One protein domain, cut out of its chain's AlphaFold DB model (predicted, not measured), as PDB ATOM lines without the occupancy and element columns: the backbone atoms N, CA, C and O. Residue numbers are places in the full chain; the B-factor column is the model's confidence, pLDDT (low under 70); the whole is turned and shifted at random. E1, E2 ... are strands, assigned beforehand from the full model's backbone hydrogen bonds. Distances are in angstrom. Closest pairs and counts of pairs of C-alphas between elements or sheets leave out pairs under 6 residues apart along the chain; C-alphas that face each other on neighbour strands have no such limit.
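This is residues 89 to 287 of the 287 residues of an uncharacterized protein of Filimonas effusa (UniProt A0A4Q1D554). The model is a long, slender sandwich of two strongly twisted sheets, partly face to face; E10, E13 and E14 run along the larger sheet, E4 and E5 along the smaller. At one end the larger sheet extends past the smaller, and there the short strands E1, E11 and E12 lie with the ends of E10 and E13. The printed part has 199 residues, no named helix and fourteen named strands, E1 to E14 in order: all strand. Both sheets are branched, with antiparallel neighbours. The whole is loose, a rod of 72 by 25 by 24 A, with a radius of gyration of the C-alphas of 21.2 A.

In the larger sheet E1, residues 90 to 92, is the antiparallel neighbour of E11, residues 219 to 223, with N 219 and O 92 within hydrogen-bond range at 3.5 A. E2, residues 103 to 112, pairs antiparallel with E14, residues 272 to 286 (N 106 to O 279, 2.8 A). In the smaller sheet E3, residues 120 to 123, E4, residues 126 to 137, E5, residues 142 to 153, and E6, residues 162 to 164, form a meander, each strand the antiparallel neighbour of the one before and each successive pair a hairpin; N 120 and O 128 are 2.8 A apart, N 129 and O 150 2.8 A, N 151 and O 163 2.9 A. E7, residues 169 to 173, lies on the same side of E5 as E6, with N 145 and O 171 at 2.9 A. Back in the larger sheet, E8, residues 179 to 181, E9, residues 187 to 193, and E11 lie on one side of E10, residues 196 to 214, and E13, residues 240 to 261, on the other; N 181 and O 206, N 191 and O 198, N 212 and O 220, and N 207 and O 250 are each 2.8 A apart. E9, E10 and E11 are a second meander; E12, residues 235 to 237, E13 and E14 are a third, with N 236 and O 240 at 2.9 A and N 253 and O 280 at 2.8 A; successive strands in both form hairpins. Across the sandwich, strands stand at 33 degrees, and the closest C-alphas of E6 and E9, Ala 162 and Gly 192, are 5.9 A apart.

E1 begins at C-alpha 90 (54.806, 50.429, 59.817). E4 is 35.4 A long, E5 35.2 A, E10 54.4 A. E13, 56.9 A, bends by 76 degrees at residue 243. E14, 43.1 A, ends at C-alpha 286 (62.536, 39.036, 74.410).

The C-alphas farthest apart, Trp 158 and Asp 239, are 72.7 A apart. The printed part has no cut; the link E11 to E12, 11 residues, is long. Mean pLDDT of the printed part is 73.7; 55 residues are under 70, among them 89 to 100 and 111 to 124.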
ATOM      1  N   LEU A  89      58.077  53.094  60.522       47.22
ATOM      2  CA  LEU A  89      56.928  53.128  61.406       47.22
ATOM      3  C   LEU A  89      55.776  52.501  60.624       47.22
ATOM      4  O   LEU A  89      54.942  53.179  60.029       47.22
ATOM      5  N   TYR A  90      55.805  51.180  60.532       50.31
ATOM      6  CA  TYR A  90      54.806  50.429  59.817       50.31
ATOM      7  C   TYR A  90      53.587  50.353  60.710       50.31
ATOM      8  O   TYR A  90      53.662  49.777  61.793       50.31
ATOM      9  N   ARG A  91      52.504  50.979  60.256       51.09
ATOM     10  CA  ARG A  91      51.228  51.048  60.955       51.09
ATOM     11  C   ARG A  91      50.312  49.964  60.399       51.09
ATOM     12  O   ARG A  91      50.030  49.956  59.203       51.09
ATOM     13  N   THR A  92      49.848  49.068  61.259       57.72
ATOM     14  CA  THR A  92      48.847  48.056  60.904       57.72
ATOM     15  C   THR A  92      47.724  48.039  61.932       57.72
ATOM     16  O   THR A  92      47.972  48.232  63.123       57.72
ATOM     17  N   ASP A  93      46.508  47.797  61.444       52.12
ATOM     18  CA  ASP A  93      45.300  47.594  62.251       52.12
ATOM     19  C   ASP A  93      45.113  46.105  62.632       52.12
ATOM     20  O   ASP A  93      44.146  45.748  63.301       52.12
ATOM     21  N   TYR A  94      46.013  45.217  62.179       51.31
ATOM     22  CA  TYR A  94      45.943  43.761  62.367       51.31
ATOM     23  C   TYR A  94      47.115  43.239  63.212       51.31
ATOM     24  O   TYR A  94      48.267  43.304  62.780       51.31
ATOM     25  N   ASP A  95      46.800  42.700  64.393       53.78
ATOM     26  CA  ASP A  95      47.765  42.230  65.406       53.78
ATOM     27  C   ASP A  95      48.302  40.810  65.098       53.78
ATOM     28  O   ASP A  95      49.430  40.472  65.444       53.78
ATOM     29  N   ALA A  96      47.533  39.982  64.375       53.44
ATOM     30  CA  ALA A  96      47.892  38.583  64.096       53.44
ATOM     31  C   ALA A  96      49.111  38.417  63.162       53.44
ATOM     32  O   ALA A  96      49.863  37.456  63.298       53.44
ATOM     33  N   ASP A  97      49.338  39.368  62.250       52.81
ATOM     34  CA  ASP A  97      50.465  39.356  61.298       52.81
ATOM     35  C   ASP A  97      51.809  39.714  61.971       52.81
ATOM     36  O   ASP A  97      52.890  39.484  61.422       52.81
ATOM     37  N   LEU A  98      51.761  40.291  63.176       60.47
ATOM     38  CA  LEU A  98      52.931  40.765  63.915       60.47
ATOM     39  C   LEU A  98      53.127  40.050  65.252       60.47
ATOM     40  O   LEU A  98      53.953  40.503  66.043       60.47
ATOM     41  N   ASP A  99      52.431  38.933  65.487       69.19
ATOM     42  CA  ASP A  99      52.602  38.151  66.709       69.19
ATOM     43  C   ASP A  99      54.095  37.781  66.884       69.19
ATOM     44  O   ASP A  99      54.697  37.095  66.034       69.19
ATOM     45  N   PRO A 100      54.742  38.260  67.965       66.56
ATOM     46  CA  PRO A 100      56.142  37.981  68.214       66.56
ATOM     47  C   PRO A 100      56.405  36.496  68.503       66.56
ATOM     48  O   PRO A 100      57.557  36.083  68.406       66.56
ATOM     49  N   GLY A 101      55.385  35.686  68.794       72.25
ATOM     50  CA  GLY A 101      55.470  34.228  68.905       72.25
ATOM     51  C   GLY A 101      55.124  33.454  67.627       72.25
ATOM     52  O   GLY A 101      55.222  32.226  67.630       72.25
ATOM     53  N   ALA A 102      54.729  34.123  66.537       77.25
ATOM     54  CA  ALA A 102      54.300  33.437  65.321       77.25
ATOM     55  C   ALA A 102      55.418  32.603  64.677       77.25
ATOM     56  O   ALA A 102      56.612  32.925  64.752       77.25
ATOM     57  N   SER A 103      55.000  31.563  63.961       83.44
ATOM     58  CA  SER A 103      55.857  30.758  63.097       83.44
ATOM     59  C   SER A 103      55.137  30.413  61.802       83.44
ATOM     60  O   SER A 103      53.969  30.030  61.836       83.44
ATOM     61  N   GLU A 104      55.855  30.467  60.687       82.56
ATOM     62  CA  GLU A 104      55.384  30.030  59.372       82.56
ATOM     63  C   GLU A 104      56.452  29.125  58.754       82.56
ATOM     64  O   GLU A 104      57.655  29.330  58.949       82.56
ATOM     65  N   GLU A 105      56.008  28.120  58.007       82.19
ATOM     66  CA  GLU A 105      56.866  27.214  57.252       82.19
ATOM     67  C   GLU A 105      56.471  27.277  55.782       82.19
ATOM     68  O   GLU A 105      55.309  27.071  55.432       82.19
ATOM     69  N   ILE A 106      57.448  27.544  54.924       77.06
ATOM     70  CA  ILE A 106      57.277  27.585  53.479       77.06
ATOM     71  C   ILE A 106      58.073  26.439  52.883       77.06
ATOM     72  O   ILE A 106      59.283  26.342  53.085       77.06
ATOM     73  N   TYR A 107      57.388  25.596  52.122       72.94
ATOM     74  CA  TYR A 107      57.994  24.532  51.338       72.94
ATOM     75  C   TYR A 107      58.107  25.007  49.896       72.94
ATOM     76  O   TYR A 107      57.161  25.560  49.336       72.94
ATOM     77  N   LEU A 108      59.275  24.792  49.308       75.19
ATOM     78  CA  LEU A 108      59.593  25.210  47.958       75.19
ATOM     79  C   LEU A 108      59.782  23.987  47.069       75.19
ATOM     80  O   LEU A 108      60.558  23.084  47.389       75.19
ATOM     81  N   LEU A 109      59.093  24.006  45.932       72.88
ATOM     82  CA  LEU A 109      59.356  23.155  44.784       72.88
ATOM     83  C   LEU A 109      59.341  24.054  43.549       72.88
ATOM     84  O   LEU A 109      58.279  24.424  43.053       72.88
ATOM     85  N   GLU A 110      60.526  24.419  43.085       72.50
ATOM     86  CA  GLU A 110      60.732  25.133  41.833       72.50
ATOM     87  C   GLU A 110      61.231  24.128  40.795       72.50
ATOM     88  O   GLU A 110      62.280  23.510  40.963       72.50
ATOM     89  N   ASP A 111      60.473  23.957  39.718       68.31
ATOM     90  CA  ASP A 111      60.920  23.271  38.506       68.31
ATOM     91  C   ASP A 111      60.731  24.242  37.344       68.31
ATOM     92  O   ASP A 111      59.771  24.177  36.577       68.31
ATOM     93  N   GLU A 112      61.600  25.247  37.299       63.12
ATOM     94  CA  GLU A 112      61.534  26.281  36.279       63.12
ATOM     95  C   GLU A 112      62.296  25.801  35.046       63.12
ATOM     96  O   GLU A 112      63.519  25.671  35.074       63.12
ATOM     97  N   ASP A 113      61.577  25.575  33.941       51.41
ATOM     98  CA  ASP A 113      62.167  25.147  32.665       51.41
ATOM     99  C   ASP A 113      63.275  26.099  32.171       51.41
ATOM    100  O   ASP A 113      64.178  25.660  31.460       51.41
ATOM    101  N   TRP A 114      63.230  27.376  32.580       53.25
ATOM    102  CA  TRP A 114      64.198  28.427  32.249       53.25
ATOM    103  C   TRP A 114      64.240  29.475  33.374       53.25
ATOM    104  O   TRP A 114      63.613  30.528  33.262       53.25
ATOM    105  N   SER A 115      64.925  29.169  34.477       42.25
ATOM    106  CA  SER A 115      64.897  30.014  35.677       42.25
ATOM    107  C   SER A 115      65.910  31.153  35.666       42.25
ATOM    108  O   SER A 115      66.896  31.133  34.927       42.25
ATOM    109  N   ALA A 116      65.640  32.138  36.526       45.38
ATOM    110  CA  ALA A 116      66.321  33.410  36.787       45.38
ATOM    111  C   ALA A 116      67.810  33.337  37.214       45.38
ATOM    112  O   ALA A 116      68.254  34.096  38.077       45.38
ATOM    113  N   ALA A 117      68.596  32.434  36.629       48.88
ATOM    114  CA  ALA A 117      70.046  32.426  36.714       48.88
ATOM    115  C   ALA A 117      70.614  33.318  35.601       48.88
ATOM    116  O   ALA A 117      70.879  32.862  34.488       48.88
ATOM    117  N   ASP A 118      70.796  34.606  35.893       51.62
ATOM    118  CA  ASP A 118      71.520  35.499  34.992       51.62
ATOM    119  C   ASP A 118      73.002  35.099  34.984       51.62
ATOM    120  O   ASP A 118      73.759  35.388  35.914       51.62
ATOM    121  N   GLY A 119      73.405  34.383  33.934       53.44
ATOM    122  CA  GLY A 119      74.798  34.059  33.671       53.44
ATOM    123  C   GLY A 119      75.570  35.306  33.243       53.44
ATOM    124  O   GLY A 119      75.188  35.982  32.285       53.44
ATOM    125  N   ILE A 120      76.675  35.605  33.919       57.91
ATOM    126  CA  ILE A 120      77.651  36.594  33.461       57.91
ATOM    127  C   ILE A 120      78.886  35.859  32.983       57.91
ATOM    128  O   ILE A 120      79.509  35.106  33.731       57.91
ATOM    129  N   ASP A 121      79.252  36.127  31.737       58.75
ATOM    130  CA  ASP A 121      80.550  35.754  31.200       58.75
ATOM    131  C   ASP A 121      81.645  36.494  31.988       58.75
ATOM    132  O   ASP A 121      81.723  37.728  31.976       58.75
ATOM    133  N   VAL A 122      82.443  35.738  32.743       59.25
ATOM    134  CA  VAL A 122      83.545  36.259  33.564       59.25
ATOM    135  C   VAL A 122      84.908  35.982  32.926       59.25
ATOM    136  O   VAL A 122      85.944  36.301  33.516       59.25
ATOM    137  N   GLY A 123      84.922  35.431  31.711       60.59
ATOM    138  CA  GLY A 123      86.116  35.091  30.959       60.59
ATOM    139  C   GLY A 123      85.818  34.088  29.842       60.59
ATOM    140  O   GLY A 123      84.788  33.426  29.853       60.59
ATOM    141  N   PRO A 124      86.771  33.862  28.921       59.72
ATOM    142  CA  PRO A 124      86.568  33.091  27.685       59.72
ATOM    143  C   PRO A 124      86.152  31.621  27.882       59.72
ATOM    144  O   PRO A 124      85.996  30.880  26.915       59.72
ATOM    145  N   SER A 125      86.061  31.148  29.122       70.62
ATOM    146  CA  SER A 125      85.828  29.756  29.485       70.62
ATOM    147  C   SER A 125      85.041  29.583  30.782       70.62
ATOM    148  O   SER A 125      84.804  28.446  31.179       70.62
ATOM    149  N   ASP A 126      84.618  30.666  31.432       73.62
ATOM    150  CA  ASP A 126      83.988  30.622  32.748       73.62
ATOM    151  C   ASP A 126      82.758  31.524  32.773       73.62
ATOM    152  O   ASP A 126      82.817  32.701  32.416       73.62
ATOM    153  N   VAL A 127      81.641  30.973  33.239       73.81
ATOM    154  CA  VAL A 127      80.397  31.717  33.421       73.81
ATOM    155  C   VAL A 127      79.994  31.649  34.884       73.81
ATOM    156  O   VAL A 127      79.968  30.578  35.489       73.81
ATOM    157  N   GLN A 128      79.678  32.803  35.454       76.31
ATOM    158  CA  GLN A 128      79.165  32.914  36.807       76.31
ATOM    159  C   GLN A 128      77.638  32.992  36.784       76.31
ATOM    160  O   GLN A 128      77.076  33.826  36.082       76.31
ATOM    161  N   TYR A 129      76.986  32.174  37.601       75.44
ATOM    162  CA  TYR A 129      75.544  32.144  37.811       75.44
ATOM    163  C   TYR A 129      75.220  32.525  39.246       75.44
ATOM    164  O   TYR A 129      75.944  32.171  40.177       75.44
ATOM    165  N   TYR A 130      74.084  33.188  39.424       75.94
ATOM    166  CA  TYR A 130      73.463  33.341  40.730       75.94
ATOM    167  C   TYR A 130      72.154  32.584  40.721       75.94
ATOM    168  O   TYR A 130      71.192  32.999  40.079       75.94
ATOM    169  N   HIS A 131      72.115  31.466  41.437       80.75
ATOM    170  CA  HIS A 131      70.855  30.794  41.676       80.75
ATOM    171  C   HIS A 131      70.114  31.543  42.786       80.75
ATOM    172  O   HIS A 131      70.550  31.552  43.941       80.75
ATOM    173  N   ARG A 132      69.044  32.242  42.400       83.94
ATOM    174  CA  ARG A 132      68.193  33.000  43.314       83.94
ATOM    175  C   ARG A 132      67.042  32.128  43.788       83.94
ATOM    176  O   ARG A 132      66.309  31.611  42.958       83.94
ATOM    177  N   VAL A 133      66.858  32.056  45.100       83.19
ATOM    178  CA  VAL A 133      65.748  31.339  45.740       83.19
ATOM    179  C   VAL A 133      65.006  32.291  46.662       83.19
ATOM    180  O   VAL A 133      65.645  33.056  47.388       83.19
ATOM    181  N   THR A 134      63.672  32.270  46.640       83.50
ATOM    182  CA  THR A 134      62.853  33.180  47.454       83.50
ATOM    183  C   THR A 134      61.816  32.444  48.292       83.50
ATOM    184  O   THR A 134      61.069  31.627  47.767       83.50
ATOM    185  N   PHE A 135      61.715  32.800  49.573       81.25
ATOM    186  CA  PHE A 135      60.670  32.327  50.484       81.25
ATOM    187  C   PHE A 135      59.774  33.502  50.899       81.25
ATOM    188  O   PHE A 135      60.210  34.350  51.687       81.25
ATOM    189  N   PRO A 136      58.548  33.604  50.352       81.12
ATOM    190  CA  PRO A 136      57.591  34.624  50.755       81.12
ATOM    191  C   PRO A 136      56.876  34.211  52.046       81.12
ATOM    192  O   PRO A 136      56.234  33.168  52.095       81.12
ATOM    193  N   PHE A 137      56.951  35.055  53.069       78.88
ATOM    194  CA  PHE A 137      56.269  34.870  54.349       78.88
ATOM    195  C   PHE A 137      55.098  35.836  54.442       78.88
ATOM    196  O   PHE A 137      55.290  37.043  54.635       78.88
ATOM    197  N   ALA A 138      53.886  35.316  54.258       73.44
ATOM    198  CA  ALA A 138      52.689  36.139  54.134       73.44
ATOM    199  C   ALA A 138      52.340  36.818  55.461       73.44
ATOM    200  O   ALA A 138      52.025  38.008  55.465       73.44
ATOM    201  N   GLN A 139      52.475  36.091  56.575       72.94
ATOM    202  CA  GLN A 139      52.186  36.621  57.909       72.94
ATOM    203  C   GLN A 139      53.117  37.793  58.235       72.94
ATOM    204  O   GLN A 139      52.666  38.877  58.581       72.94
ATOM    205  N   ARG A 140      54.427  37.628  58.008       71.00
ATOM    206  CA  ARG A 140      55.424  38.683  58.266       71.00
ATOM    207  C   ARG A 140      55.546  39.726  57.159       71.00
ATOM    208  O   ARG A 140      56.279  40.699  57.339       71.00
ATOM    209  N   ARG A 141      54.846  39.533  56.035       71.75
ATOM    210  CA  ARG A 141      54.893  40.375  54.826       71.75
ATOM    211  C   ARG A 141      56.321  40.617  54.330       71.75
ATOM    212  O   ARG A 141      56.631  41.674  53.785       71.75
ATOM    213  N   ASN A 142      57.182  39.626  54.527       75.38
ATOM    214  CA  ASN A 142      58.584  39.670  54.148       75.38
ATOM    215  C   ASN A 142      58.870  38.621  53.077       75.38
ATOM    216  O   ASN A 142      58.176  37.613  52.968       75.38
ATOM    217  N   VAL A 143      59.959  38.814  52.346       79.94
ATOM    218  CA  VAL A 143      60.526  37.803  51.457       79.94
ATOM    219  C   VAL A 143      61.979  37.577  51.851       79.94
ATOM    220  O   VAL A 143      62.780  38.513  51.865       79.94
ATOM    221  N   LEU A 144      62.329  36.332  52.168       84.88
ATOM    222  CA  LEU A 144      63.721  35.914  52.304       84.88
ATOM    223  C   LEU A 144      64.262  35.580  50.918       84.88
ATOM    224  O   LEU A 144      63.677  34.765  50.212       84.88
ATOM    225  N   THR A 145      65.374  36.199  50.534       82.94
ATOM    226  CA  THR A 145      66.063  35.915  49.271       82.94
ATOM    227  C   THR A 145      67.443  35.337  49.547       82.94
ATOM    228  O   THR A 145      68.219  35.902  50.319       82.94
ATOM    229  N   LEU A 146      67.745  34.227  48.877       84.62
ATOM    230  CA  LEU A 146      69.048  33.576  48.845       84.62
ATOM    231  C   LEU A 146      69.668  33.780  47.464       84.62
ATOM    232  O   LEU A 146      68.982  33.627  46.454       84.62
ATOM    233  N   LEU A 147      70.960  34.095  47.411       84.06
ATOM    234  CA  LEU A 147      71.749  34.110  46.181       84.06
ATOM    235  C   LEU A 147      72.926  33.156  46.347       84.06
ATOM    236  O   LEU A 147      73.831  33.417  47.144       84.06
ATOM    237  N   ILE A 148      72.912  32.064  45.584       84.00
ATOM    238  CA  ILE A 148      73.978  31.063  45.580       84.00
ATOM    239  C   ILE A 148      74.873  31.313  44.360       84.00
ATOM    240  O   ILE A 148      74.435  31.077  43.228       84.00
ATOM    241  N   PRO A 149      76.108  31.802  44.560       80.38
ATOM    242  CA  PRO A 149      77.023  32.078  43.465       80.38
ATOM    243  C   PRO A 149      77.710  30.785  43.006       80.38
ATOM    244  O   PRO A 149      78.459  30.159  43.752       80.38
ATOM    245  N   VAL A 150      77.485  30.389  41.757       78.00
ATOM    246  CA  VAL A 150      78.087  29.197  41.145       78.00
ATOM    247  C   VAL A 150      78.916  29.632  39.948       78.00
ATOM    248  O   VAL A 150      78.412  30.316  39.064       78.00
ATOM    249  N   GLN A 151      80.181  29.227  39.884       77.62
ATOM    250  CA  GLN A 151      80.965  29.335  38.657       77.62
ATOM    251  C   GLN A 151      80.891  28.009  37.904       77.62
ATOM    252  O   GLN A 151      81.054  26.952  38.506       77.62
ATOM    253  N   TYR A 152      80.659  28.077  36.598       76.06
ATOM    254  CA  TYR A 152      80.640  26.942  35.683       76.06
ATOM    255  C   TYR A 152      81.674  27.163  34.584       76.06
ATOM    256  O   TYR A 152      81.652  28.182  33.886       76.06
ATOM    257  N   ASN A 153      82.564  26.196  34.413       76.25
ATOM    258  CA  ASN A 153      83.552  26.220  33.355       76.25
ATOM    259  C   ASN A 153      82.978  25.610  32.064       76.25
ATOM    260  O   ASN A 153      82.630  24.430  32.019       76.25
ATOM    261  N   ILE A 154      82.893  26.422  31.009       71.56
ATOM    262  CA  ILE A 154      82.373  26.031  29.691       71.56
ATOM    263  C   ILE A 154      83.453  25.462  28.759       71.56
ATOM    264  O   ILE A 154      83.107  24.913  27.714       71.56
ATOM    265  N   SER A 155      84.751  25.587  29.083       67.00
ATOM    266  CA  SER A 155      85.820  25.134  28.177       67.00
ATOM    267  C   SER A 155      85.991  23.622  28.125       67.00
ATOM    268  O   SER A 155      86.606  23.120  27.182       67.00
ATOM    269  N   ASN A 156      85.407  22.888  29.071       64.44
ATOM    270  CA  ASN A 156      85.348  21.436  29.025       64.44
ATOM    271  C   ASN A 156      83.899  20.933  29.061       64.44
ATOM    272  O   ASN A 156      83.370  20.577  30.108       64.44
ATOM    273  N   LEU A 157      83.267  20.867  27.885       59.44
ATOM    274  CA  LEU A 157      81.895  20.365  27.719       59.44
ATOM    275  C   LEU A 157      81.722  18.885  28.129       59.44
ATOM    276  O   LEU A 157      80.595  18.452  28.354       59.44
ATOM    277  N   TRP A 158      82.820  18.126  28.227       55.47
ATOM    278  CA  TRP A 158      82.834  16.693  28.555       55.47
ATOM    279  C   TRP A 158      83.159  16.407  30.027       55.47
ATOM    280  O   TRP A 158      82.843  15.339  30.538       55.47
ATOM    281  N   MET A 159      83.786  17.359  30.716       57.62
ATOM    282  CA  MET A 159      83.982  17.353  32.165       57.62
ATOM    283  C   MET A 159      83.748  18.771  32.683       57.62
ATOM    284  O   MET A 159      84.712  19.489  32.977       57.62
ATOM    285  N   PRO A 160      82.480  19.203  32.763       61.16
ATOM    286  CA  PRO A 160      82.181  20.496  33.336       61.16
ATOM    287  C   PRO A 160      82.643  20.513  34.788       61.16
ATOM    288  O   PRO A 160      82.392  19.587  35.559       61.16
ATOM    289  N   SER A 161      83.347  21.576  35.155       67.88
ATOM    290  CA  SER A 161      83.708  21.828  36.543       67.88
ATOM    291  C   SER A 161      82.908  23.019  37.029       67.88
ATOM    292  O   SER A 161      82.888  24.078  36.396       67.88
ATOM    293  N   ALA A 162      82.216  22.818  38.141       70.19
ATOM    294  CA  ALA A 162      81.536  23.887  38.828       70.19
ATOM    295  C   ALA A 162      81.961  23.930  40.278       70.19
ATOM    296  O   ALA A 162      82.214  22.903  40.909       70.19
ATOM    297  N   PHE A 163      82.032  25.142  40.794       71.00
ATOM    298  CA  PHE A 163      82.410  25.386  42.167       71.00
ATOM    299  C   PHE A 163      81.643  26.578  42.710       71.00
ATOM    300  O   PHE A 163      81.182  27.455  41.973       71.00
ATOM    301  N   LEU A 164      81.492  26.582  44.029       72.69
ATOM    302  CA  LEU A 164      80.885  27.691  44.732       72.69
ATOM    303  C   LEU A 164      81.826  28.895  44.658       72.69
ATOM    304  O   LEU A 164      83.004  28.798  45.011       72.69
ATOM    305  N   LEU A 165      81.306  30.032  44.211       70.56
ATOM    306  CA  LEU A 165      82.070  31.266  44.105       70.56
ATOM    307  C   LEU A 165      81.783  32.172  45.311       70.56
ATOM    308  O   LEU A 165      81.092  33.181  45.200       70.56
ATOM    309  N   GLY A 166      82.338  31.814  46.467       70.62
ATOM    310  CA  GLY A 166      82.176  32.575  47.709       70.62
ATOM    311  C   GLY A 166      80.958  32.152  48.531       70.62
ATOM    312  O   GLY A 166      80.435  31.057  48.365       70.62
ATOM    313  N   ASN A 167      80.538  33.004  49.463       74.94
ATOM    314  CA  ASN A 167      79.473  32.669  50.409       74.94
ATOM    315  C   ASN A 167      78.085  32.900  49.803       74.94
ATOM    316  O   ASN A 167      77.891  33.791  48.973       74.94
ATOM    317  N   VAL A 168      77.098  32.138  50.274       78.38
ATOM    318  CA  VAL A 168      75.696  32.396  49.935       78.38
ATOM    319  C   VAL A 168      75.266  33.706  50.577       78.38
ATOM    320  O   VAL A 168      75.464  33.926  51.773       78.38
ATOM    321  N   SER A 169      74.680  34.582  49.769       80.75
ATOM    322  CA  SER A 169      74.138  35.847  50.256       80.75
ATOM    323  C   SER A 169      72.684  35.653  50.659       80.75
ATOM    324  O   SER A 169      71.899  35.100  49.891       80.75
ATOM    325  N   VAL A 170      72.323  36.133  51.846       81.25
ATOM    326  CA  VAL A 170      70.967  36.044  52.393       81.25
ATOM    327  C   VAL A 170      70.497  37.421  52.848       81.25
ATOM    328  O   VAL A 170      71.229  38.164  53.508       81.25
ATOM    329  N   PHE A 171      69.275  37.790  52.482       79.00
ATOM    330  CA  PHE A 171      68.676  39.049  52.913       79.00
ATOM    331  C   PHE A 171      67.150  38.976  52.941       79.00
ATOM    332  O   PHE A 171      66.534  38.202  52.212       79.00
ATOM    333  N   LEU A 172      66.553  39.808  53.794       76.62
ATOM    334  CA  LEU A 172      65.112  40.029  53.852       76.62
ATOM    335  C   LEU A 172      64.733  41.285  53.078       76.62
ATOM    336  O   LEU A 172      65.488  42.260  53.047       76.62
ATOM    337  N   THR A 173      63.535  41.267  52.508       74.50
ATOM    338  CA  THR A 173      62.859  42.426  51.922       74.50
ATOM    339  C   THR A 173      61.424  42.479  52.443       74.50
ATOM    340  O   THR A 173      60.853  41.445  52.778       74.50
ATOM    341  N   GLY A 174      60.840  43.669  52.566       67.56
ATOM    342  CA  GLY A 174      59.510  43.839  53.151       67.56
ATOM    343  C   GLY A 174      59.255  45.271  53.630       67.56
ATOM    344  O   GLY A 174      60.167  46.100  53.603       67.56
ATOM    345  N   PRO A 175      58.025  45.579  54.067       61.50
ATOM    346  CA  PRO A 175      57.615  46.927  54.457       61.50
ATOM    347  C   PRO A 175      58.093  47.344  55.857       61.50
ATOM    348  O   PRO A 175      58.017  48.523  56.193       61.50
ATOM    349  N   ALA A 176      58.546  46.398  56.687       63.50
ATOM    350  CA  ALA A 176      58.849  46.637  58.099       63.50
ATOM    351  C   ALA A 176      60.050  45.812  58.586       63.50
ATOM    352  O   ALA A 176      59.948  45.080  59.570       63.50
ATOM    353  N   ILE A 177      61.172  45.862  57.864       71.62
ATOM    354  CA  ILE A 177      62.335  45.006  58.141       71.62
ATOM    355  C   ILE A 177      63.065  45.483  59.400       71.62
ATOM    356  O   ILE A 177      63.351  46.667  59.573       71.62
ATOM    357  N   GLY A 178      63.388  44.533  60.271       72.06
ATOM    358  CA  GLY A 178      64.201  44.750  61.455       72.06
ATOM    359  C   GLY A 178      65.694  44.883  61.154       72.06
ATOM    360  O   GLY A 178      66.153  44.788  60.016       72.06
ATOM    361  N   THR A 179      66.502  45.032  62.201       77.62
ATOM    362  CA  THR A 179      67.951  44.845  62.055       77.62
ATOM    363  C   THR A 179      68.214  43.369  61.803       77.62
ATOM    364  O   THR A 179      67.785  42.529  62.590       77.62
ATOM    365  N   THR A 180      68.918  43.048  60.722       79.25
ATOM    366  CA  THR A 180      69.210  41.659  60.364       79.25
ATOM    367  C   THR A 180      70.648  41.288  60.680       79.25
ATOM    368  O   THR A 180      71.568  42.093  60.534       79.25
ATOM    369  N   GLU A 181      70.835  40.052  61.112       75.75
ATOM    370  CA  GLU A 181      72.121  39.456  61.439       75.75
ATOM    371  C   GLU A 181      72.164  38.036  60.885       75.75
ATOM    372  O   GLU A 181      71.158  37.333  60.848       75.75
ATOM    373  N   VAL A 182      73.344  37.611  60.456       75.25
ATOM    374  CA  VAL A 182      73.588  36.262  59.962       75.25
ATOM    375  C   VAL A 182      74.558  35.619  60.956       75.25
ATOM    376  O   VAL A 182      75.751  35.922  60.898       75.25
ATOM    377  N   PRO A 183      74.059  34.829  61.931       61.94
ATOM    378  CA  PRO A 183      74.851  34.403  63.090       61.94
ATOM    379  C   PRO A 183      76.013  33.488  62.692       61.94
ATOM    380  O   PRO A 183      77.060  33.479  63.335       61.94
ATOM    381  N   TYR A 184      75.837  32.757  61.592       69.50
ATOM    382  CA  TYR A 184      76.854  31.934  60.960       69.50
ATOM    383  C   TYR A 184      76.833  32.184  59.464       69.50
ATOM    384  O   TYR A 184      75.762  32.316  58.874       69.50
ATOM    385  N   THR A 185      78.009  32.212  58.840       69.75
ATOM    386  CA  THR A 185      78.109  32.298  57.384       69.75
ATOM    387  C   THR A 185      77.317  31.151  56.746       69.75
ATOM    388  O   THR A 185      77.618  29.990  57.035       69.75
ATOM    389  N   PRO A 186      76.329  31.452  55.885       74.38
ATOM    390  CA  PRO A 186      75.563  30.442  55.187       74.38
ATOM    391  C   PRO A 186      76.461  29.513  54.391       74.38
ATOM    392  O   PRO A 186      77.446  29.941  53.782       74.38
ATOM    393  N   TYR A 187      76.089  28.246  54.370       71.69
ATOM    394  CA  TYR A 187      76.883  27.218  53.734       71.69
ATOM    395  C   TYR A 187      76.249  26.778  52.427       71.69
ATOM    396  O   TYR A 187      75.030  26.635  52.329       71.69
ATOM    397  N   ALA A 188      77.081  26.499  51.432       69.75
ATOM    398  CA  ALA A 188      76.676  25.750  50.260       69.75
ATOM    399  C   ALA A 188      77.778  24.778  49.863       69.75
ATOM    400  O   ALA A 188      78.963  25.098  49.911       69.75
ATOM    401  N   ASN A 189      77.356  23.604  49.419       70.12
ATOM    402  CA  ASN A 189      78.205  22.667  48.710       70.12
ATOM    403  C   ASN A 189      77.671  22.466  47.316       70.12
ATOM    404  O   ASN A 189      76.458  22.386  47.125       70.12
ATOM    405  N   VAL A 190      78.593  22.293  46.378       75.19
ATOM    406  CA  VAL A 190      78.267  21.910  45.014       75.19
ATOM    407  C   VAL A 190      79.079  20.689  44.607       75.19
ATOM    408  O   VAL A 190      80.268  20.586  44.908       75.19
ATOM    409  N   GLY A 191      78.409  19.756  43.945       70.00
ATOM    410  CA  GLY A 191      78.993  18.647  43.214       70.00
ATOM    411  C   GLY A 191      78.775  18.851  41.718       70.00
ATOM    412  O   GLY A 191      77.757  19.404  41.295       70.00
ATOM    413  N   GLY A 192      79.746  18.415  40.922       68.75
ATOM    414  CA  GLY A 192      79.619  18.387  39.470       68.75
ATOM    415  C   GLY A 192      78.966  17.091  38.997       68.75
ATOM    416  O   GLY A 192      79.308  16.010  39.473       68.75
ATOM    417  N   GLU A 193      78.067  17.211  38.033       72.06
ATOM    418  CA  GLU A 193      77.566  16.125  37.194       72.06
ATOM    419  C   GLU A 193      77.838  16.473  35.726       72.06
ATOM    420  O   GLU A 193      78.133  17.623  35.388       72.06
ATOM    421  N   GLU A 194      77.724  15.494  34.825       75.12
ATOM    422  CA  GLU A 194      77.752  15.792  33.395       75.12
ATOM    423  C   GLU A 194      76.640  16.798  33.072       75.12
ATOM    424  O   GLU A 194      75.456  16.524  33.254       75.12
ATOM    425  N   GLN A 195      77.057  17.986  32.632       76.69
ATOM    426  CA  GLN A 195      76.187  19.094  32.240       76.69
ATOM    427  C   GLN A 195      75.218  19.550  33.338       76.69
ATOM    428  O   GLN A 195      74.207  20.185  33.053       76.69
ATOM    429  N   ALA A 196      75.516  19.275  34.606       80.00
ATOM    430  CA  ALA A 196      74.706  19.751  35.712       80.00
ATOM    431  C   ALA A 196      75.549  20.047  36.952       80.00
ATOM    432  O   ALA A 196      76.654  19.540  37.137       80.00
ATOM    433  N   VAL A 197      75.005  20.893  37.814       79.75
ATOM    434  CA  VAL A 197      75.562  21.199  39.126       79.75
ATOM    435  C   VAL A 197      74.495  20.909  40.146       79.75
ATOM    436  O   VAL A 197      73.422  21.509  40.104       79.75
ATOM    437  N   ILE A 198      74.791  19.994  41.053       83.50
ATOM    438  CA  ILE A 198      73.927  19.685  42.185       83.50
ATOM    439  C   ILE A 198      74.506  20.342  43.421       83.50
ATOM    440  O   ILE A 198      75.720  20.372  43.610       83.50
ATOM    441  N   GLY A 199      73.654  20.871  44.280       84.12
ATOM    442  CA  GLY A 199      74.117  21.474  45.508       84.12
ATOM    443  C   GLY A 199      73.092  21.427  46.613       84.12
ATOM    444  O   GLY A 199      71.900  21.223  46.392       84.12
ATOM    445  N   ARG A 200      73.595  21.617  47.826       83.12
ATOM    446  CA  ARG A 200      72.781  21.823  49.016       83.12
ATOM    447  C   ARG A 200      73.293  23.047  49.737       83.12
ATOM    448  O   ARG A 200      74.505  23.239  49.843       83.12
ATOM    449  N   SER A 201      72.374  23.856  50.228       82.94
ATOM    450  CA  SER A 201      72.687  25.056  50.972       82.94
ATOM    451  C   SER A 201      71.775  25.168  52.184       82.94
ATOM    452  O   SER A 201      70.600  24.820  52.106       82.94
ATOM    453  N   TYR A 202      72.328  25.637  53.297       86.06
ATOM    454  CA  TYR A 202      71.593  25.858  54.536       86.06
ATOM    455  C   TYR A 202      72.141  27.080  55.268       86.06
ATOM    456  O   TYR A 202      73.310  27.460  55.109       86.06
ATOM    457  N   GLY A 203      71.310  27.671  56.115       85.00
ATOM    458  CA  GLY A 203      71.739  28.751  56.982       85.00
ATOM    459  C   GLY A 203      70.597  29.397  57.741       85.00
ATOM    460  O   GLY A 203      69.432  29.029  57.593       85.00
ATOM    461  N   ASP A 204      70.981  30.415  58.506       83.06
ATOM    462  CA  ASP A 204      70.082  31.152  59.376       83.06
ATOM    463  C   ASP A 204      70.190  32.654  59.116       83.06
ATOM    464  O   ASP A 204      71.263  33.185  58.811       83.06
ATOM    465  N   LEU A 205      69.079  33.358  59.293       87.38
ATOM    466  CA  LEU A 205      69.043  34.809  59.393       87.38
ATOM    467  C   LEU A 205      68.215  35.196  60.615       87.38
ATOM    468  O   LEU A 205      67.096  34.729  60.801       87.38
ATOM    469  N   LEU A 206      68.767  36.065  61.452       82.62
ATOM    470  CA  LEU A 206      68.070  36.660  62.582       82.62
ATOM    471  C   LEU A 206      67.590  38.053  62.202       82.62
ATOM    472  O   LEU A 206      68.328  38.841  61.618       82.62
ATOM    473  N   GLU A 207      66.366  38.378  62.579       85.62
ATOM    474  CA  GLU A 207      65.776  39.699  62.444       85.62
ATOM    475  C   GLU A 207      65.354  40.203  63.824       85.62
ATOM    476  O   GLU A 207      64.637  39.526  64.556       85.62
ATOM    477  N   LYS A 208      65.801  41.404  64.180       82.12
ATOM    478  CA  LYS A 208      65.561  42.044  65.472       82.12
ATOM    479  C   LYS A 208      64.633  43.239  65.288       82.12
ATOM    480  O   LYS A 208      64.953  44.153  64.518       82.12
ATOM    481  N   ARG A 209      63.501  43.233  65.990       79.81
ATOM    482  CA  ARG A 209      62.472  44.279  65.931       79.81
ATOM    483  C   ARG A 209      62.043  44.712  67.330       79.81
ATOM    484  O   ARG A 209      62.064  43.915  68.269       79.81
ATOM    485  N   THR A 210      61.562  45.943  67.415       79.81
ATOM    486  CA  THR A 210      60.778  46.450  68.540       79.81
ATOM    487  C   THR A 210      59.376  46.761  68.036       79.81
ATOM    488  O   THR A 210      59.212  47.476  67.047       79.81
ATOM    489  N   PHE A 211      58.373  46.218  68.710       81.06
ATOM    490  CA  PHE A 211      56.963  46.492  68.487       81.06
ATOM    491  C   PHE A 211      56.469  47.450  69.564       81.06
ATOM    492  O   PHE A 211      56.736  47.249  70.745       81.06
ATOM    493  N   THR A 212      55.750  48.492  69.172       81.38
ATOM    494  CA  THR A 212      55.109  49.432  70.093       81.38
ATOM    495  C   THR A 212      53.621  49.445  69.798       81.38
ATOM    496  O   THR A 212      53.224  49.845  68.705       81.38
ATOM    497  N   LYS A 213      52.801  49.002  70.749       83.31
ATOM    498  CA  LYS A 213      51.343  49.089  70.649       83.31
ATOM    499  C   LYS A 213      50.871  50.416  71.220       83.31
ATOM    500  O   LYS A 213      51.460  50.925  72.177       83.31
ATOM    501  N   THR A 214      49.822  50.978  70.635       83.31
ATOM    502  CA  THR A 214      49.256  52.260  71.065       83.31
ATOM    503  C   THR A 214      47.837  52.113  71.617       83.31
ATOM    504  O   THR A 214      47.183  51.085  71.433       83.31
ATOM    505  N   SER A 215      47.338  53.146  72.302       83.12
ATOM    506  CA  SER A 215      45.985  53.212  72.883       83.12
ATOM    507  C   SER A 215      44.869  53.046  71.853       83.12
ATOM    508  O   SER A 215      43.768  52.620  72.191       83.12
ATOM    509  N   THR A 216      45.164  53.335  70.588       80.25
ATOM    510  CA  THR A 216      44.227  53.208  69.464       80.25
ATOM    511  C   THR A 216      44.268  51.827  68.798       80.25
ATOM    512  O   THR A 216      43.594  51.615  67.794       80.25
ATOM    513  N   GLY A 217      45.045  50.881  69.344       74.44
ATOM    514  CA  GLY A 217      45.181  49.516  68.824       74.44
ATOM    515  C   GLY A 217      46.178  49.375  67.671       74.44
ATOM    516  O   GLY A 217      46.274  48.308  67.072       74.44
ATOM    517  N   ARG A 218      46.932  50.430  67.353       74.69
ATOM    518  CA  ARG A 218      47.924  50.412  66.273       74.69
ATOM    519  C   ARG A 218      49.229  49.803  66.762       74.69
ATOM    520  O   ARG A 218      49.637  50.029  67.900       74.69
ATOM    521  N   VAL A 219      49.912  49.092  65.871       76.44
ATOM    522  CA  VAL A 219      51.266  48.579  66.115       76.44
ATOM    523  C   VAL A 219      52.257  49.374  65.283       76.44
ATOM    524  O   VAL A 219      52.043  49.566  64.088       76.44
ATOM    525  N   LEU A 220      53.334  49.829  65.916       75.62
ATOM    526  CA  LEU A 220      54.473  50.487  65.292       75.62
ATOM    527  C   LEU A 220      55.652  49.516  65.335       75.62
ATOM    528  O   LEU A 220      56.049  49.069  66.411       75.62
ATOM    529  N   VAL A 221      56.217  49.191  64.178       74.94
ATOM    530  CA  VAL A 221      57.405  48.329  64.083       74.94
ATOM    531  C   VAL A 221      58.646  49.201  63.956       74.94
ATOM    532  O   VAL A 221      58.641  50.186  63.224       74.94
ATOM    533  N   ARG A 222      59.724  48.862  64.657       75.38
ATOM    534  CA  ARG A 222      61.015  49.551  64.555       75.38
ATOM    535  C   ARG A 222      62.146  48.548  64.393       75.38
ATOM    536  O   ARG A 222      62.096  47.442  64.932       75.38
ATOM    537  N   ALA A 223      63.168  48.948  63.642       71.56
ATOM    538  CA  ALA A 223      64.338  48.120  63.400       71.56
ATOM    539  C   ALA A 223      65.297  48.141  64.596       71.56
ATOM    540  O   ALA A 223      65.711  49.211  65.039       71.56
ATOM    541  N   GLY A 224      65.671  46.955  65.080       69.69
ATOM    542  CA  GLY A 224      66.564  46.773  66.222       69.69
ATOM    543  C   GLY A 224      65.820  46.379  67.496       69.69
ATOM    544  O   GLY A 224      64.595  46.349  67.518       69.69
ATOM    545  N   LEU A 225      66.574  46.040  68.545       73.31
ATOM    546  CA  LEU A 225      66.032  45.822  69.890       73.31
ATOM    547  C   LEU A 225      66.091  47.136  70.665       73.31
ATOM    548  O   LEU A 225      67.064  47.880  70.533       73.31
ATOM    549  N   ASN A 226      65.084  47.397  71.498       74.69
ATOM    550  CA  ASN A 226      64.937  48.638  72.259       74.69
ATOM    551  C   ASN A 226      65.006  49.901  71.381       74.69
ATOM    552  O   ASN A 226      65.502  50.949  71.800       74.69
ATOM    553  N   ALA A 227      64.545  49.813  70.134       64.88
ATOM    554  CA  ALA A 227      64.670  50.905  69.185       64.88
ATOM    555  C   ALA A 227      63.586  51.962  69.434       64.88
ATOM    556  O   ALA A 227      62.417  51.734  69.141       64.88
ATOM    557  N   GLY A 228      63.977  53.140  69.936       60.72
ATOM    558  CA  GLY A 228      63.087  54.299  70.085       60.72
ATOM    559  C   GLY A 228      61.874  54.045  70.983       60.72
ATOM    560  O   GLY A 228      60.764  54.450  70.638       60.72
ATOM    561  N   VAL A 229      62.113  53.353  72.098       59.38
ATOM    562  CA  VAL A 229      61.126  53.025  73.128       59.38
ATOM    563  C   VAL A 229      60.549  54.325  73.692       59.38
ATOM    564  O   VAL A 229      61.228  55.044  74.419       59.38
ATOM    565  N   GLY A 230      59.308  54.655  73.333       62.47
ATOM    566  CA  GLY A 230      58.507  55.528  74.183       62.47
ATOM    567  C   GLY A 230      58.180  54.733  75.441       62.47
ATOM    568  O   GLY A 230      57.766  53.578  75.331       62.47
ATOM    569  N   GLU A 231      58.420  55.302  76.619       73.69
ATOM    570  CA  GLU A 231      57.975  54.672  77.864       73.69
ATOM    571  C   GLU A 231      56.472  54.382  77.775       73.69
ATOM    572  O   GLU A 231      55.731  55.099  77.097       73.69
ATOM    573  N   ILE A 232      56.005  53.316  78.423       78.88
ATOM    574  CA  ILE A 232      54.566  53.035  78.478       78.88
ATOM    575  C   ILE A 232      53.864  54.271  79.056       78.88
ATOM    576  O   ILE A 232      54.245  54.769  80.114       78.88
ATOM    577  N   GLY A 233      52.858  54.777  78.343       77.50
ATOM    578  CA  GLY A 233      52.172  56.032  78.652       77.50
ATOM    579  C   GLY A 233      52.717  57.272  77.935       77.50
ATOM    580  O   GLY A 233      52.088  58.323  78.026       77.50
ATOM    581  N   ALA A 234      53.824  57.177  77.194       81.44
ATOM    582  CA  ALA A 234      54.318  58.281  76.373       81.44
ATOM    583  C   ALA A 234      53.331  58.610  75.243       81.44
ATOM    584  O   ALA A 234      52.816  57.709  74.576       81.44
ATOM    585  N   GLU A 235      53.094  59.900  75.016       79.19
ATOM    586  CA  GLU A 235      52.274  60.403  73.915       79.19
ATOM    587  C   GLU A 235      53.093  60.408  72.617       79.19
ATOM    588  O   GLU A 235      54.201  60.944  72.558       79.19
ATOM    589  N   ILE A 236      52.565  59.757  71.582       74.62
ATOM    590  CA  ILE A 236      53.225  59.573  70.277       74.62
ATOM    591  C   ILE A 236      52.524  60.371  69.168       74.62
ATOM    592  O   ILE A 236      53.054  60.507  68.066       74.62
ATOM    593  N   GLY A 237      51.338  60.894  69.466       72.38
ATOM    594  CA  GLY A 237      50.506  61.742  68.626       72.38
ATOM    595  C   GLY A 237      49.302  62.219  69.435       72.38
ATOM    596  O   GLY A 237      49.093  61.745  70.548       72.38
ATOM    597  N   GLU A 238      48.520  63.135  68.872       75.94
ATOM    598  CA  GLU A 238      47.322  63.682  69.521       75.94
ATOM    599  C   GLU A 238      46.381  62.538  69.953       75.94
ATOM    600  O   GLU A 238      45.927  61.752  69.118       75.94
ATOM    601  N   ASP A 239      46.173  62.402  71.267       77.56
ATOM    602  CA  ASP A 239      45.382  61.350  71.930       77.56
ATOM    603  C   ASP A 239      45.865  59.890  71.725       77.56
ATOM    604  O   ASP A 239      45.144  58.930  72.026       77.56
ATOM    605  N   GLU A 240      47.098  59.676  71.256       79.19
ATOM    606  CA  GLU A 240      47.674  58.344  71.033       79.19
ATOM    607  C   GLU A 240      48.865  58.102  71.971       79.19
ATOM    608  O   GLU A 240      49.920  58.726  71.840       79.19
ATOM    609  N   THR A 241      48.717  57.165  72.911       84.88
ATOM    610  CA  THR A 241      49.755  56.822  73.896       84.88
ATOM    611  C   THR A 241      50.291  55.414  73.694       84.88
ATOM    612  O   THR A 241      49.597  54.545  73.167       84.88
ATOM    613  N   VAL A 242      51.530  55.161  74.118       84.81
ATOM    614  CA  VAL A 242      52.116  53.812  74.141       84.81
ATOM    615  C   VAL A 242      51.417  52.953  75.197       84.81
ATOM    616  O   VAL A 242      51.408  53.311  76.374       84.81
ATOM    617  N   THR A 243      50.895  51.791  74.807       85.56
ATOM    618  CA  THR A 243      50.279  50.810  75.718       85.56
ATOM    619  C   THR A 243      51.181  49.620  76.011       85.56
ATOM    620  O   THR A 243      51.164  49.113  77.131       85.56
ATOM    621  N   SER A 244      51.999  49.186  75.050       85.06
ATOM    622  CA  SER A 244      53.027  48.169  75.282       85.06
ATOM    623  C   SER A 244      54.226  48.348  74.358       85.06
ATOM    624  O   SER A 244      54.125  48.936  73.278       85.06
ATOM    625  N   VAL A 245      55.373  47.829  74.796       84.19
ATOM    626  CA  VAL A 245      56.583  47.713  73.984       84.19
ATOM    627  C   VAL A 245      57.114  46.296  74.134       84.19
ATOM    628  O   VAL A 245      57.324  45.830  75.250       84.19
ATOM    629  N   GLU A 246      57.321  45.615  73.014       84.12
ATOM    630  CA  GLU A 246      57.767  44.226  72.970       84.12
ATOM    631  C   GLU A 246      58.949  44.101  72.012       84.12
ATOM    632  O   GLU A 246      58.888  44.531  70.858       84.12
ATOM    633  N   ASN A 247      60.045  43.505  72.472       84.38
ATOM    634  CA  ASN A 247      61.161  43.171  71.598       84.38
ATOM    635  C   ASN A 247      60.974  41.769  71.027       84.38
ATOM    636  O   ASN A 247      60.467  40.863  71.691       84.38
ATOM    637  N   ASN A 248      61.417  41.577  69.792       84.75
ATOM    638  CA  ASN A 248      61.305  40.297  69.125       84.75
ATOM    639  C   ASN A 248      62.553  39.970  68.327       84.75
ATOM    640  O   ASN A 248      63.049  40.786  67.544       84.75
ATOM    641  N   ILE A 249      63.004  38.730  68.488       85.75
ATOM    642  CA  ILE A 249      64.002  38.121  67.624       85.75
ATOM    643  C   ILE A 249      63.284  37.071  66.788       85.75
ATOM    644  O   ILE A 249      62.743  36.106  67.318       85.75
ATOM    645  N   THR A 250      63.260  37.267  65.477       87.31
ATOM    646  CA  THR A 250      62.744  36.287  64.521       87.31
ATOM    647  C   THR A 250      63.910  35.555  63.885       87.31
ATOM    648  O   THR A 250      64.820  36.186  63.355       87.31
ATOM    649  N   SER A 251      63.896  34.228  63.944       89.19
ATOM    650  CA  SER A 251      64.902  33.378  63.310       89.19
ATOM    651  C   SER A 251      64.316  32.744  62.059       89.19
ATOM    652  O   SER A 251      63.289  32.083  62.157       89.19
ATOM    653  N   TYR A 252      64.960  32.945  60.911       89.44
ATOM    654  CA  TYR A 252      64.649  32.328  59.623       89.44
ATOM    655  C   TYR A 252      65.682  31.232  59.360       89.44
ATOM    656  O   TYR A 252      66.846  31.540  59.127       89.44
ATOM    657  N   ASN A 253      65.250  29.976  59.398       90.38
ATOM    658  CA  ASN A 253      66.083  28.787  59.224       90.38
ATOM    659  C   ASN A 253      65.711  28.176  57.875       90.38
ATOM    660  O   ASN A 253      64.525  27.952  57.616       90.38
ATOM    661  N   TRP A 254      66.678  27.926  57.001       90.38
ATOM    662  CA  TRP A 254      66.406  27.399  55.664       90.38
ATOM    663  C   TRP A 254      67.368  26.283  55.273       90.38
ATOM    664  O   TRP A 254      68.529  26.254  55.681       90.38
ATOM    665  N   ASP A 255      66.858  25.372  54.448       88.00
ATOM    666  CA  ASP A 255      67.594  24.246  53.879       88.00
ATOM    667  C   ASP A 255      67.046  23.961  52.482       88.00
ATOM    668  O   ASP A 255      65.851  23.701  52.299       88.00
ATOM    669  N   ILE A 256      67.920  24.055  51.485       86.88
ATOM    670  CA  ILE A 256      67.577  23.875  50.080       86.88
ATOM    671  C   ILE A 256      68.547  22.922  49.401       86.88
ATOM    672  O   ILE A 256      69.757  22.954  49.616       86.88
ATOM    673  N   SER A 257      68.006  22.099  48.518       84.50
ATOM    674  CA  SER A 257      68.744  21.322  47.531       84.50
ATOM    675  C   SER A 257      68.385  21.840  46.148       84.50
ATOM    676  O   SER A 257      67.212  22.074  45.860       84.50
ATOM    677  N   PHE A 258      69.381  22.032  45.296       85.75
ATOM    678  CA  PHE A 258      69.194  22.586  43.964       85.75
ATOM    679  C   PHE A 258      69.986  21.800  42.925       85.75
ATOM    680  O   PHE A 258      71.018  21.192  43.218       85.75
ATOM    681  N   ARG A 259      69.504  21.847  41.688       85.38
ATOM    682  CA  ARG A 259      70.163  21.315  40.503       85.38
ATOM    683  C   ARG A 259      70.092  22.343  39.385       85.38
ATOM    684  O   ARG A 259      69.003  22.705  38.959       85.38
ATOM    685  N   LEU A 260      71.243  22.775  38.885       83.31
ATOM    686  CA  LEU A 260      71.371  23.624  37.700       83.31
ATOM    687  C   LEU A 260      71.804  22.746  36.526       83.31
ATOM    688  O   LEU A 260      72.938  22.281  36.507       83.31
ATOM    689  N   SER A 261      70.911  22.487  35.575       82.12
ATOM    690  CA  SER A 261      71.170  21.654  34.394       82.12
ATOM    691  C   SER A 261      71.470  22.530  33.180       82.12
ATOM    692  O   SER A 261      70.626  23.298  32.721       82.12
ATOM    693  N   PHE A 262      72.675  22.409  32.646       76.62
ATOM    694  CA  PHE A 262      73.178  23.119  31.477       76.62
ATOM    695  C   PHE A 262      72.885  22.275  30.232       76.62
ATOM    696  O   PHE A 262      73.208  21.098  30.188       76.62
ATOM    697  N   GLN A 263      72.249  22.822  29.197       67.81
ATOM    698  CA  GLN A 263      72.019  22.040  27.975       67.81
ATOM    699  C   GLN A 263      73.321  21.875  27.176       67.81
ATOM    700  O   GLN A 263      74.039  22.852  26.962       67.81
ATOM    701  N   SER A 264      73.571  20.669  26.659       55.94
ATOM    702  CA  SER A 264      74.749  20.314  25.849       55.94
ATOM    703  C   SER A 264      74.964  21.160  24.587       55.94
ATOM    704  O   SER A 264      76.104  21.292  24.146       55.94
ATOM    705  N   TYR A 265      73.902  21.733  23.998       53.12
ATOM    706  CA  TYR A 265      73.968  22.322  22.646       53.12
ATOM    707  C   TYR A 265      73.180  23.628  22.420       53.12
ATOM    708  O   TYR A 265      73.097  24.081  21.281       53.12
ATOM    709  N   GLY A 266      72.598  24.252  23.450       50.19
ATOM    710  CA  GLY A 266      71.671  25.384  23.255       50.19
ATOM    711  C   GLY A 266      72.149  26.708  23.837       50.19
ATOM    712  O   GLY A 266      72.371  27.678  23.118       50.19
ATOM    713  N   THR A 267      72.292  26.758  25.160       56.81
ATOM    714  CA  THR A 267      72.536  28.001  25.900       56.81
ATOM    715  C   THR A 267      73.147  27.677  27.265       56.81
ATOM    716  O   THR A 267      72.401  27.564  28.239       56.81
ATOM    717  N   PRO A 268      74.483  27.542  27.390       58.78
ATOM    718  CA  PRO A 268      75.105  27.359  28.701       58.78
ATOM    719  C   PRO A 268      74.697  28.486  29.657       58.78
ATOM    720  O   PRO A 268      74.419  28.218  30.812       58.78
ATOM    721  N   LEU A 269      74.507  29.704  29.133       61.56
ATOM    722  CA  LEU A 269      74.132  30.924  29.858       61.56
ATOM    723  C   LEU A 269      72.749  30.912  30.538       61.56
ATOM    724  O   LEU A 269      72.407  31.894  31.191       61.56
ATOM    725  N   ARG A 270      71.938  29.862  30.359       67.88
ATOM    726  CA  ARG A 270      70.592  29.744  30.946       67.88
ATOM    727  C   ARG A 270      70.324  28.301  31.389       67.88
ATOM    728  O   ARG A 270      69.624  27.579  30.678       67.88
ATOM    729  N   PRO A 271      70.917  27.845  32.504       76.06
ATOM    730  CA  PRO A 271      70.643  26.516  33.025       76.06
ATOM    731  C   PRO A 271      69.187  26.396  33.478       76.06
ATOM    732  O   PRO A 271      68.617  27.332  34.038       76.06
ATOM    733  N   LYS A 272      68.608  25.209  33.296       79.75
ATOM    734  CA  LYS A 272      67.357  24.835  33.956       79.75
ATOM    735  C   LYS A 272      67.641  24.655  35.447       79.75
ATOM    736  O   LYS A 272      68.530  23.874  35.787       79.75
ATOM    737  N   ALA A 273      66.913  25.343  36.325       80.81
ATOM    738  CA  ALA A 273      67.055  25.149  37.765       80.81
ATOM    739  C   ALA A 273      65.880  24.348  38.319       80.81
ATOM    740  O   ALA A 273      64.721  24.697  38.104       80.81
ATOM    741  N   THR A 274      66.204  23.310  39.078       82.75
ATOM    742  CA  THR A 274      65.244  22.587  39.905       82.75
ATOM    743  C   THR A 274      65.668  22.739  41.356       82.75
ATOM    744  O   THR A 274      66.789  22.364  41.700       82.75
ATOM    745  N   THR A 275      64.787  23.260  42.202       83.75
ATOM    746  CA  THR A 275      65.084  23.546  43.606       83.75
ATOM    747  C   THR A 275      63.984  23.020  44.500       83.75
ATOM    748  O   THR A 275      62.799  23.254  44.288       83.75
ATOM    749  N   THR A 276      64.395  22.299  45.532       79.38
ATOM    750  CA  THR A 276      63.520  21.787  46.579       79.38
ATOM    751  C   THR A 276      64.049  22.234  47.917       79.38
ATOM    752  O   THR A 276      65.253  22.159  48.159       79.38
ATOM    753  N   GLY A 277      63.175  22.616  48.829       80.44
ATOM    754  CA  GLY A 277      63.607  22.891  50.185       80.44
ATOM    755  C   GLY A 277      62.510  23.485  51.025       80.44
ATOM    756  O   GLY A 277      61.335  23.442  50.665       80.44
ATOM    757  N   PHE A 278      62.905  24.042  52.155       83.81
ATOM    758  CA  PHE A 278      61.986  24.743  53.026       83.81
ATOM    759  C   PHE A 278      62.689  25.883  53.752       83.81
ATOM    760  O   PHE A 278      63.912  25.898  53.914       83.81
ATOM    761  N   CYS A 279      61.887  26.829  54.219       83.06
ATOM    762  CA  CYS A 279      62.304  27.817  55.190       83.06
ATOM    763  C   CYS A 279      61.236  27.942  56.267       83.06
ATOM    764  O   CYS A 279      60.043  28.025  55.976       83.06
ATOM    765  N   LYS A 280      61.679  27.964  57.517       86.62
ATOM    766  CA  LYS A 280      60.847  28.205  58.686       86.62
ATOM    767  C   LYS A 280      61.274  29.507  59.324       86.62
ATOM    768  O   LYS A 280      62.467  29.677  59.580       86.62
ATOM    769  N   TYR A 281      60.322  30.367  59.671       86.44
ATOM    770  CA  TYR A 281      60.593  31.372  60.691       86.44
ATOM    771  C   TYR A 281      59.932  31.029  62.019       86.44
ATOM    772  O   TYR A 281      58.865  30.417  62.070       86.44
ATOM    773  N   SER A 282      60.562  31.470  63.101       85.50
ATOM    774  CA  SER A 282      59.977  31.483  64.439       85.50
ATOM    775  C   SER A 282      60.346  32.774  65.153       85.50
ATOM    776  O   SER A 282      61.529  33.116  65.255       85.50
ATOM    777  N   GLY A 283      59.339  33.488  65.644       82.69
ATOM    778  CA  GLY A 283      59.524  34.629  66.528       82.69
ATOM    779  C   GLY A 283      59.745  34.187  67.977       82.69
ATOM    780  O   GLY A 283      59.139  33.232  68.456       82.69
ATOM    781  N   THR A 284      60.639  34.872  68.685       82.44
ATOM    782  CA  THR A 284      60.842  34.729  70.130       82.44
ATOM    783  C   THR A 284      60.731  36.112  70.772       82.44
ATOM    784  O   THR A 284      61.580  36.973  70.504       82.44
ATOM    785  N   PRO A 285      59.686  36.373  71.581       77.62
ATOM    786  CA  PRO A 285      59.619  37.578  72.395       77.62
ATOM    787  C   PRO A 285      60.820  37.634  73.341       77.62
ATOM    788  O   PRO A 285      61.188  36.627  73.950       77.62
ATOM    789  N   THR A 286      61.437  38.802  73.468       73.38
ATOM    790  CA  THR A 286      62.536  39.036  74.410       73.38
ATOM    791  C   THR A 286      62.144  40.159  75.357       73.38
ATOM    792  O   THR A 286      61.658  41.192  74.895       73.38
ATOM    793  N   ASN A 287      62.361  39.954  76.655       59.28
ATOM    794  CA  ASN A 287      62.181  40.992  77.671       59.28
ATOM    795  C   ASN A 287      63.311  42.021  77.608       59.28
ATOM    796  O   ASN A 287      64.473  41.595  77.413       59.28
TER     797      ASN A 287